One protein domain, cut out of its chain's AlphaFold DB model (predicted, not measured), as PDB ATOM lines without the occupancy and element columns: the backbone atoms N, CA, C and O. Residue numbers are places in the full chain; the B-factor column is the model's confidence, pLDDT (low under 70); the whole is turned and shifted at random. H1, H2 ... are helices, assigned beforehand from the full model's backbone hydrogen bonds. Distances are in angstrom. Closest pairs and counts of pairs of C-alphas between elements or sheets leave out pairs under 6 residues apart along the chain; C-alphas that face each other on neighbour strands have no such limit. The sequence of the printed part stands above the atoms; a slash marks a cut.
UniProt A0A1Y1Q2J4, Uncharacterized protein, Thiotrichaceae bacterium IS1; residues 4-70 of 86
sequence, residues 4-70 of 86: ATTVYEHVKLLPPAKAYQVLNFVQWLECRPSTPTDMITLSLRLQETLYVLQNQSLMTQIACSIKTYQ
ATOM      1  N   ALA A   4     145.218 174.751 142.506       49.19
ATOM      2  CA  ALA A   4     146.609 175.078 142.212       49.19
ATOM      3  C   ALA A   4     146.998 176.469 142.733       49.19
ATOM      4  O   ALA A   4     148.071 176.635 143.309       49.19
ATOM      5  N   THR A   5     146.108 177.461 142.610       58.12
ATOM      6  CA  THR A   5     146.332 178.805 143.171       58.12
ATOM      7  C   THR A   5     146.388 178.764 144.696       58.12
ATOM      8  O   THR A   5     147.221 179.422 145.309       58.12
ATOM      9  N   THR A   6     145.528 177.958 145.315       67.06
ATOM     10  CA  THR A   6     145.456 177.831 146.776       67.06
ATOM     11  C   THR A   6     146.708 177.164 147.343       67.06
ATOM     12  O   THR A   6     147.271 177.646 148.325       67.06
ATOM     13  N   VAL A   7     147.176 176.093 146.698       66.19
ATOM     14  CA  VAL A   7     148.405 175.380 147.066       66.19
ATOM     15  C   VAL A   7     149.631 176.263 146.843       66.19
ATOM     16  O   VAL A   7     150.489 176.337 147.719       66.19
ATOM     17  N   TYR A   8     149.691 176.994 145.729       69.06
ATOM     18  CA  TYR A   8     150.779 177.928 145.444       69.06
ATOM     19  C   TYR A   8     150.885 179.038 146.498       69.06
ATOM     20  O   TYR A   8     151.963 179.247 147.049       69.06
ATOM     21  N   GLU A   9     149.779 179.709 146.835       69.06
ATOM     22  CA  GLU A   9     149.785 180.772 147.848       69.06
ATOM     23  C   GLU A   9     150.153 180.234 149.239       69.06
ATOM     24  O   GLU A   9     150.914 180.867 149.969       69.06
ATOM     25  N   HIS A  10     149.703 179.026 149.594       67.06
ATOM     26  CA  HIS A  10     150.105 178.385 150.848       67.06
ATOM     27  C   HIS A  10     151.599 178.045 150.882       67.06
ATOM     28  O   HIS A  10     152.273 178.327 151.869       67.06
ATOM     29  N   VAL A  11     152.133 177.454 149.811       65.88
ATOM     30  CA  VAL A  11     153.544 177.046 149.730       65.88
ATOM     31  C   VAL A  11     154.472 178.260 149.655       65.88
ATOM     32  O   VAL A  11     155.538 178.250 150.267       65.88
ATOM     33  N   LYS A  12     154.050 179.335 148.982       67.06
ATOM     34  CA  LYS A  12     154.792 180.597 148.862       67.06
ATOM     35  C   LYS A  12     154.939 181.338 150.192       67.06
ATOM     36  O   LYS A  12     155.950 182.000 150.411       67.06
ATOM     37  N   LEU A  13     153.937 181.252 151.065       73.12
ATOM     38  CA  LEU A  13     153.947 181.914 152.374       73.12
ATOM     39  C   LEU A  13     154.699 181.115 153.448       73.12
ATOM     40  O   LEU A  13     154.929 181.623 154.548       73.12
ATOM     41  N   LEU A  14     155.093 179.872 153.157       71.31
ATOM     42  CA  LEU A  14     155.836 179.041 154.093       71.31
ATOM     43  C   LEU A  14     157.342 179.330 154.028       71.31
ATOM     44  O   LEU A  14     157.909 179.483 152.945       71.31
ATOM     45  N   PRO A  15     158.039 179.323 155.180       74.56
ATOM     46  CA  PRO A  15     159.492 179.256 155.197       74.56
ATOM     47  C   PRO A  15     159.957 178.046 154.372       74.56
ATOM     48  O   PRO A  15     159.340 176.981 154.512       74.56
ATOM     49  N   PRO A  16     161.054 178.145 153.598       67.81
ATOM     50  CA  PRO A  16     161.512 177.070 152.717       67.81
ATOM     51  C   PRO A  16     161.554 175.712 153.425       67.81
ATOM     52  O   PRO A  16     160.990 174.739 152.938       67.81
ATOM     53  N   ALA A  17     162.086 175.673 154.651       69.44
ATOM     54  CA  ALA A  17     162.159 174.474 155.487       69.44
ATOM     55  C   ALA A  17     160.802 173.783 155.740       69.44
ATOM     56  O   ALA A  17     160.741 172.558 155.792       69.44
ATOM     57  N   LYS A  18     159.708 174.543 155.878       70.81
ATOM     58  CA  LYS A  18     158.359 173.985 156.071       70.81
ATOM     59  C   LYS A  18     157.727 173.540 154.751       70.81
ATOM     60  O   LYS A  18     157.035 172.526 154.736       70.81
ATOM     61  N   ALA A  19     157.999 174.237 153.647       70.81
ATOM     62  CA  ALA A  19     157.556 173.818 152.314       70.81
ATOM     63  C   ALA A  19     158.159 172.456 151.917       70.81
ATOM     64  O   ALA A  19     157.437 171.581 151.440       70.81
ATOM     65  N   TYR A  20     159.446 172.234 152.221       69.19
ATOM     66  CA  TYR A  20     160.091 170.926 152.052       69.19
ATOM     67  C   TYR A  20     159.397 169.822 152.859       69.19
ATOM     68  O   TYR A  20     159.267 168.710 152.362       69.19
ATOM     69  N   GLN A  21     158.941 170.093 154.086       70.19
ATOM     70  CA  GLN A  21     158.276 169.082 154.923       70.19
ATOM     71  C   GLN A  21     156.909 168.671 154.367       70.19
ATOM     72  O   GLN A  21     156.611 167.481 154.300       70.19
ATOM     73  N   VAL A  22     156.096 169.641 153.939       71.75
ATOM     74  CA  VAL A  22     154.758 169.374 153.389       71.75
ATOM     75  C   VAL A  22     154.854 168.603 152.077       71.75
ATOM     76  O   VAL A  22     154.162 167.604 151.905       71.75
ATOM     77  N   LEU A  23     155.747 169.015 151.175       69.94
ATOM     78  CA  LEU A  23     155.898 168.326 149.899       69.94
ATOM     79  C   LEU A  23     156.542 166.942 150.073       69.94
ATOM     80  O   LEU A  23     156.099 166.002 149.421       69.94
ATOM     81  N   ASN A  24     157.521 166.775 150.977       69.81
ATOM     82  CA  ASN A  24     158.060 165.446 151.308       69.81
ATOM     83  C   ASN A  24     156.950 164.508 151.787       69.81
ATOM     84  O   ASN A  24     156.905 163.350 151.389       69.81
ATOM     85  N   PHE A  25     156.053 165.010 152.636       71.88
ATOM     86  CA  PHE A  25     154.955 164.221 153.174       71.88
ATOM     87  C   PHE A  25     153.947 163.819 152.091       71.88
ATOM     88  O   PHE A  25     153.605 162.643 151.993       71.88
ATOM     89  N   VAL A  26     153.517 164.758 151.242       72.25
ATOM     90  CA  VAL A  26     152.598 164.471 150.125       72.25
ATOM     91  C   VAL A  26     153.221 163.471 149.146       72.25
ATOM     92  O   VAL A  26     152.597 162.466 148.818       72.25
ATOM     93  N   GLN A  27     154.482 163.672 148.761       68.38
ATOM     94  CA  GLN A  27     155.172 162.775 147.833       68.38
ATOM     95  C   GLN A  27     155.411 161.380 148.436       68.38
ATOM     96  O   GLN A  27     155.322 160.369 147.740       68.38
ATOM     97  N   TRP A  28     155.684 161.301 149.742       74.12
ATOM     98  CA  TRP A  28     155.805 160.029 150.458       74.12
ATOM     99  C   TRP A  28     154.480 159.255 150.475       74.12
ATOM    100  O   TRP A  28     154.483 158.038 150.277       74.12
ATOM    101  N   LEU A  29     153.350 159.952 150.661       71.12
ATOM    102  CA  LEU A  29     152.017 159.344 150.613       71.12
ATOM    103  C   LEU A  29     151.696 158.762 149.232       71.12
ATOM    104  O   LEU A  29     151.100 157.688 149.159       71.12
ATOM    105  N   GLU A  30     152.109 159.442 148.162       70.81
ATOM    106  CA  GLU A  30     151.879 159.004 146.782       70.81
ATOM    107  C   GLU A  30     152.789 157.843 146.358       70.81
ATOM    108  O   GLU A  30     152.329 156.922 145.685       70.81
ATOM    109  N   CYS A  31     154.068 157.854 146.747       67.50
ATOM    110  CA  CYS A  31     155.051 156.905 146.211       67.50
ATOM    111  C   CYS A  31     155.381 155.713 147.120       67.50
ATOM    112  O   CYS A  31     155.996 154.775 146.621       67.50
ATOM    113  N   ARG A  32     155.026 155.736 148.419       69.81
ATOM    114  CA  ARG A  32     155.372 154.697 149.424       69.81
ATOM    115  C   ARG A  32     156.735 154.018 149.156       69.81
ATOM    116  O   ARG A  32     156.784 152.816 148.880       69.81
ATOM    117  N   PRO A  33     157.844 154.776 149.197       67.38
ATOM    118  CA  PRO A  33     159.160 154.252 148.844       67.38
ATOM    119  C   PRO A  33     159.533 153.078 149.756       67.38
ATOM    120  O   PRO A  33     159.419 153.175 150.978       67.38
ATOM    121  N   SER A  34     159.954 151.961 149.158       72.69
ATOM    122  CA  SER A  34     160.239 150.707 149.876       72.69
ATOM    123  C   SER A  34     161.740 150.445 150.020       72.69
ATOM    124  O   SER A  34     162.150 149.643 150.858       72.69
ATOM    125  N   THR A  35     162.567 151.125 149.220       78.69
ATOM    126  CA  THR A  35     164.025 150.986 149.228       78.69
ATOM    127  C   THR A  35     164.738 152.326 149.461       78.69
ATOM    128  O   THR A  35     164.176 153.395 149.201       78.69
ATOM    129  N   PRO A  36     166.005 152.312 149.919       74.94
ATOM    130  CA  PRO A  36     166.807 153.530 150.061       74.94
ATOM    131  C   PRO A  36     166.992 154.295 148.742       74.94
ATOM    132  O   PRO A  36     167.021 155.524 148.735       74.94
ATOM    133  N   THR A  37     167.078 153.576 147.619       75.06
ATOM    134  CA  THR A  37     167.178 154.165 146.277       75.06
ATOM    135  C   THR A  37     165.919 154.952 145.917       75.06
ATOM    136  O   THR A  37     166.017 156.055 145.372       75.06
ATOM    137  N   ASP A  38     164.743 154.441 146.290       74.75
ATOM    138  CA  ASP A  38     163.477 155.151 146.095       74.75
ATOM    139  C   ASP A  38     163.453 156.447 146.907       74.75
ATOM    140  O   ASP A  38     163.002 157.474 146.411       74.75
ATOM    141  N   MET A  39     163.994 156.430 148.130       72.31
ATOM    142  CA  MET A  39     164.057 157.609 148.996       72.31
ATOM    143  C   MET A  39     164.954 158.715 148.413       72.31
ATOM    144  O   MET A  39     164.576 159.887 148.426       72.31
ATOM    145  N   ILE A  40     166.116 158.352 147.854       76.62
ATOM    146  CA  ILE A  40     167.016 159.304 147.178       76.62
ATOM    147  C   ILE A  40     166.342 159.883 145.927       76.62
ATOM    148  O   ILE A  40     166.358 161.096 145.714       76.62
ATOM    149  N   THR A  41     165.693 159.031 145.132       76.25
ATOM    150  CA  THR A  41     164.964 159.445 143.922       76.25
ATOM    151  C   THR A  41     163.798 160.384 144.258       76.25
ATOM    152  O   THR A  41     163.588 161.387 143.574       76.25
ATOM    153  N   LEU A  42     163.077 160.107 145.349       75.56
ATOM    154  CA  LEU A  42     162.000 160.953 145.867       75.56
ATOM    155  C   LEU A  42     162.519 162.348 146.242       75.56
ATOM    156  O   LEU A  42     161.908 163.354 145.888       75.56
ATOM    157  N   SER A  43     163.670 162.405 146.921       74.75
ATOM    158  CA  SER A  43     164.298 163.663 147.330       74.75
ATOM    159  C   SER A  43     164.670 164.539 146.133       74.75
ATOM    160  O   SER A  43     164.509 165.758 146.199       74.75
ATOM    161  N   LEU A  44     165.157 163.941 145.041       78.44
ATOM    162  CA  LEU A  44     165.546 164.680 143.840       78.44
ATOM    163  C   LEU A  44     164.322 165.287 143.134       78.44
ATOM    164  O   LEU A  44     164.286 166.493 142.896       78.44
ATOM    165  N   ARG A  45     163.270 164.483 142.915       78.00
ATOM    166  CA  ARG A  45     162.001 164.953 142.325       78.00
ATOM    167  C   ARG A  45     161.358 166.074 143.134       78.00
ATOM    168  O   ARG A  45     160.741 166.989 142.582       78.00
ATOM    169  N   LEU A  46     161.505 166.021 144.455       78.31
ATOM    170  CA  LEU A  46     160.983 167.056 145.330       78.31
ATOM    171  C   LEU A  46     161.697 168.391 145.150       78.31
ATOM    172  O   LEU A  46     161.059 169.444 145.098       78.31
ATOM    173  N   GLN A  47     163.026 168.345 145.067       80.00
ATOM    174  CA  GLN A  47     163.842 169.525 144.833       80.00
ATOM    175  C   GLN A  47     163.492 170.167 143.486       80.00
ATOM    176  O   GLN A  47     163.347 171.387 143.417       80.00
ATOM    177  N   GLU A  48     163.296 169.356 142.447       79.81
ATOM    178  CA  GLU A  48     162.868 169.818 141.123       79.81
ATOM    179  C   GLU A  48     161.479 170.462 141.168       79.81
ATOM    180  O   GLU A  48     161.292 171.573 140.673       79.81
ATOM    181  N   THR A  49     160.517 169.821 141.835       81.50
ATOM    182  CA  THR A  49     159.155 170.356 141.977       81.50
ATOM    183  C   THR A  49     159.162 171.693 142.719       81.50
ATOM    184  O   THR A  49     158.516 172.649 142.292       81.50
ATOM    185  N   LEU A  50     159.939 171.816 143.798       79.62
ATOM    186  CA  LEU A  50     160.090 173.079 144.522       79.62
ATOM    187  C   LEU A  50     160.760 174.168 143.693       79.62
ATOM    188  O   LEU A  50     160.335 175.322 143.761       79.62
ATOM    189  N   TYR A  51     161.776 173.812 142.910       83.31
ATOM    190  CA  TYR A  51     162.431 174.743 141.999       83.31
ATOM    191  C   TYR A  51     161.436 175.314 140.982       83.31
ATOM    192  O   TYR A  51     161.388 176.528 140.775       83.31
ATOM    193  N   VAL A  52     160.587 174.459 140.409       80.69
ATOM    194  CA  VAL A  52     159.522 174.878 139.492       80.69
ATOM    195  C   VAL A  52     158.506 175.779 140.199       80.69
ATOM    196  O   VAL A  52     158.204 176.856 139.689       80.69
ATOM    197  N   LEU A  53     158.029 175.395 141.390       80.88
ATOM    198  CA  LEU A  53     157.030 176.161 142.150       80.88
ATOM    199  C   LEU A  53     157.535 177.541 142.598       80.88
ATOM    200  O   LEU A  53     156.764 178.498 142.618       80.88
ATOM    201  N   GLN A  54     158.810 177.673 142.965       78.31
ATOM    202  CA  GLN A  54     159.387 178.958 143.383       78.31
ATOM    203  C   GLN A  54     159.687 179.885 142.198       78.31
ATOM    204  O   GLN A  54     159.768 181.103 142.365       78.31
ATOM    205  N   ASN A  55     159.838 179.337 140.992       84.75
ATOM    206  CA  ASN A  55     160.157 180.119 139.811       84.75
ATOM    207  C   ASN A  55     158.888 180.689 139.159       84.75
ATOM    208  O   ASN A  55     158.119 179.993 138.497       84.75
ATOM    209  N   GLN A  56     158.695 182.000 139.298       80.00
ATOM    210  CA  GLN A  56     157.514 182.690 138.775       80.00
ATOM    211  C   GLN A  56     157.376 182.596 137.247       80.00
ATOM    212  O   GLN A  56     156.258 182.513 136.739       80.00
ATOM    213  N   SER A  57     158.492 182.578 136.508       86.75
ATOM    214  CA  SER A  57     158.475 182.431 135.047       86.75
ATOM    215  C   SER A  57     157.983 181.040 134.643       86.75
ATOM    216  O   SER A  57     157.077 180.929 133.817       86.75
ATOM    217  N   LEU A  58     158.494 179.985 135.290       83.69
ATOM    218  CA  LEU A  58     158.053 178.608 135.045       83.69
ATOM    219  C   LEU A  58     156.580 178.409 135.416       83.69
ATOM    220  O   LEU A  58     155.821 177.867 134.619       83.69
ATOM    221  N   MET A  59     156.136 178.926 136.563       85.62
ATOM    222  CA  MET A  59     154.722 178.861 136.952       85.62
ATOM    223  C   MET A  59     153.805 179.615 135.982       85.62
ATOM    224  O   MET A  59     152.704 179.153 135.685       85.62
ATOM    225  N   THR A  60     154.265 180.743 135.436       82.38
ATOM    226  CA  THR A  60     153.525 181.484 134.404       82.38
ATOM    227  C   THR A  60     153.410 180.668 133.116       82.38
ATOM    228  O   THR A  60     152.335 180.606 132.520       82.38
ATOM    229  N   GLN A  61     154.486 179.995 132.704       86.25
ATOM    230  CA  GLN A  61     154.467 179.103 131.542       86.25
ATOM    231  C   GLN A  61     153.539 177.905 131.758       86.25
ATOM    232  O   GLN A  61     152.756 177.586 130.866       86.25
ATOM    233  N   ILE A  62     153.553 177.296 132.946       83.06
ATOM    234  CA  ILE A  62     152.636 176.210 133.318       83.06
ATOM    235  C   ILE A  62     151.184 176.692 133.254       83.06
ATOM    236  O   ILE A  62     150.348 176.031 132.643       83.06
ATOM    237  N   ALA A  63     150.879 177.871 133.802       81.94
ATOM    238  CA  ALA A  63     149.537 178.446 133.741       81.94
ATOM    239  C   ALA A  63     149.081 178.716 132.296       81.94
ATOM    240  O   ALA A  63     147.940 178.413 131.939       81.94
ATOM    241  N   CYS A  64     149.970 179.242 131.446       81.75
ATOM    242  CA  CYS A  64     149.702 179.407 130.017       81.75
ATOM    243  C   CYS A  64     149.464 178.064 129.318       81.75
ATOM    244  O   CYS A  64     148.500 177.945 128.568       81.75
ATOM    245  N   SER A  65     150.297 177.058 129.590       81.06
ATOM    246  CA  SER A  65     150.188 175.716 129.010       81.06
ATOM    247  C   SER A  65     148.871 175.033 129.389       81.06
ATOM    248  O   SER A  65     148.159 174.532 128.525       81.06
ATOM    249  N   ILE A  66     148.472 175.096 130.664       82.88
ATOM    250  CA  ILE A  66     147.181 174.561 131.128       82.88
ATOM    251  C   ILE A  66     146.023 175.265 130.418       82.88
ATOM    252  O   ILE A  66     145.085 174.611 129.963       82.88
ATOM    253  N   LYS A  67     146.090 176.595 130.292       83.25
ATOM    254  CA  LYS A  67     145.054 177.380 129.617       83.25
ATOM    255  C   LYS A  67     144.915 176.989 128.145       83.25
ATOM    256  O   LYS A  67     143.796 176.791 127.683       83.25
ATOM    257  N   THR A  68     146.018 176.873 127.408       85.88
ATOM    258  CA  THR A  68     145.978 176.519 125.981       85.88
ATOM    259  C   THR A  68     145.622 175.048 125.764       85.88
ATOM    260  O   THR A  68     144.897 174.739 124.820       85.88
ATOM    261  N   TYR A  69     146.025 174.150 126.666       82.38
ATOM    262  CA  TYR A  69     145.580 172.755 126.688       82.38
ATOM    263  C   TYR A  69     144.059 172.646 126.866       82.38
ATOM    264  O   TYR A  69     143.388 172.024 126.047       82.38
ATOM    265  N   GLN A  70     143.490 173.319 127.875       81.00
ATOM    266  CA  GLN A  70     142.039 173.335 128.121       81.00
ATOM    267  C   GLN A  70     141.247 173.941 126.958       81.00
ATOM    268  O   GLN A  70     140.120 173.537 126.689       81.00
TER     269      GLN A  70
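What this domain is: This is residues 4 to 70 of the 86 residues of an uncharacterized protein of Thiotrichaceae bacterium IS1 (UniProt A0A1Y1Q2J4). Two helices, H2 and H3, cross as an open X near their middles, with the short helix H1 close to the start of H2 and the last turns of H3. H4 leaves the end of H3 at a sharp corner as an arm, and its residues 64 to 70 stick out free. The printed part has 67 residues with four named helices, in the order H1, H2, H3, H4 along the chain, and no named strand; the class is all helix. It is only just loose, close to compact, with a radius of gyration of the C-alphas of 13.4 A, and its C-alphas span 39 by 28 by 17 A along the three main axes.

How they stand to each other: H1, residues 4 to 12, and H2, residues 16 to 31, are close but not clearly touching, and the C-alphas of Val 11 and Ala 19, their closest, are 5.8 A apart. They run opposite ways at a steep tilt of 45 degrees. H1 is also close to, but not clearly touching, H3, residues 36 to 54, and their closest C-alphas, those of Tyr 8 and Leu 53, are 7.3 A apart. Their lines stand about perpendicular, at 82 degrees. H2 and H3 touch, H3 with its residues 42 to 50 alone, and the closest C-alphas are those of Asn 24 and Leu 46, 6.8 A apart. These two run opposite ways at a steep tilt of 53 degrees. H3 and H4, residues 56 to 70, only just touch, with 3 pairs of C-alphas within 8 A, and they touch only at the corner by their link. The closest C-alphas there are those of Val 52 and Leu 58, 6.0 A apart, and the lines stand about perpendicular, at 89 degrees. H4 is apart from H1 and from H2. In H1, H2, H3 and H4 every O i to N i+4 pair is within hydrogen-bond range.

Where its parts are: H1 begins at C-alpha 4, at (146.609, 175.078, 142.212), and measures 11.9 A from first to last C-alpha over residues 4 to 12. H2, residues 16 to 31, measures 22.2 A. H3, the longest helix with 19 residues, begins at C-alpha 36, at (166.807, 153.530, 150.061), and measures 27.3 A to C-alpha 54. H4, residues 56 to 70, measures 21.0 A and ends at C-alpha 70, at (142.039, 173.335, 128.121).

The domain as a whole: The two C-alphas farthest apart are those of Pro 36 and Thr 68, at 39.3 A. The printed part has no cut, and its three links are tight, with 3, 4 and 1 residues. The mean pLDDT of the printed part is 75.0, and 18 residues are under 70: 4 to 12, 16 to 17, 20, 23 to 24, 27 and 31 to 33.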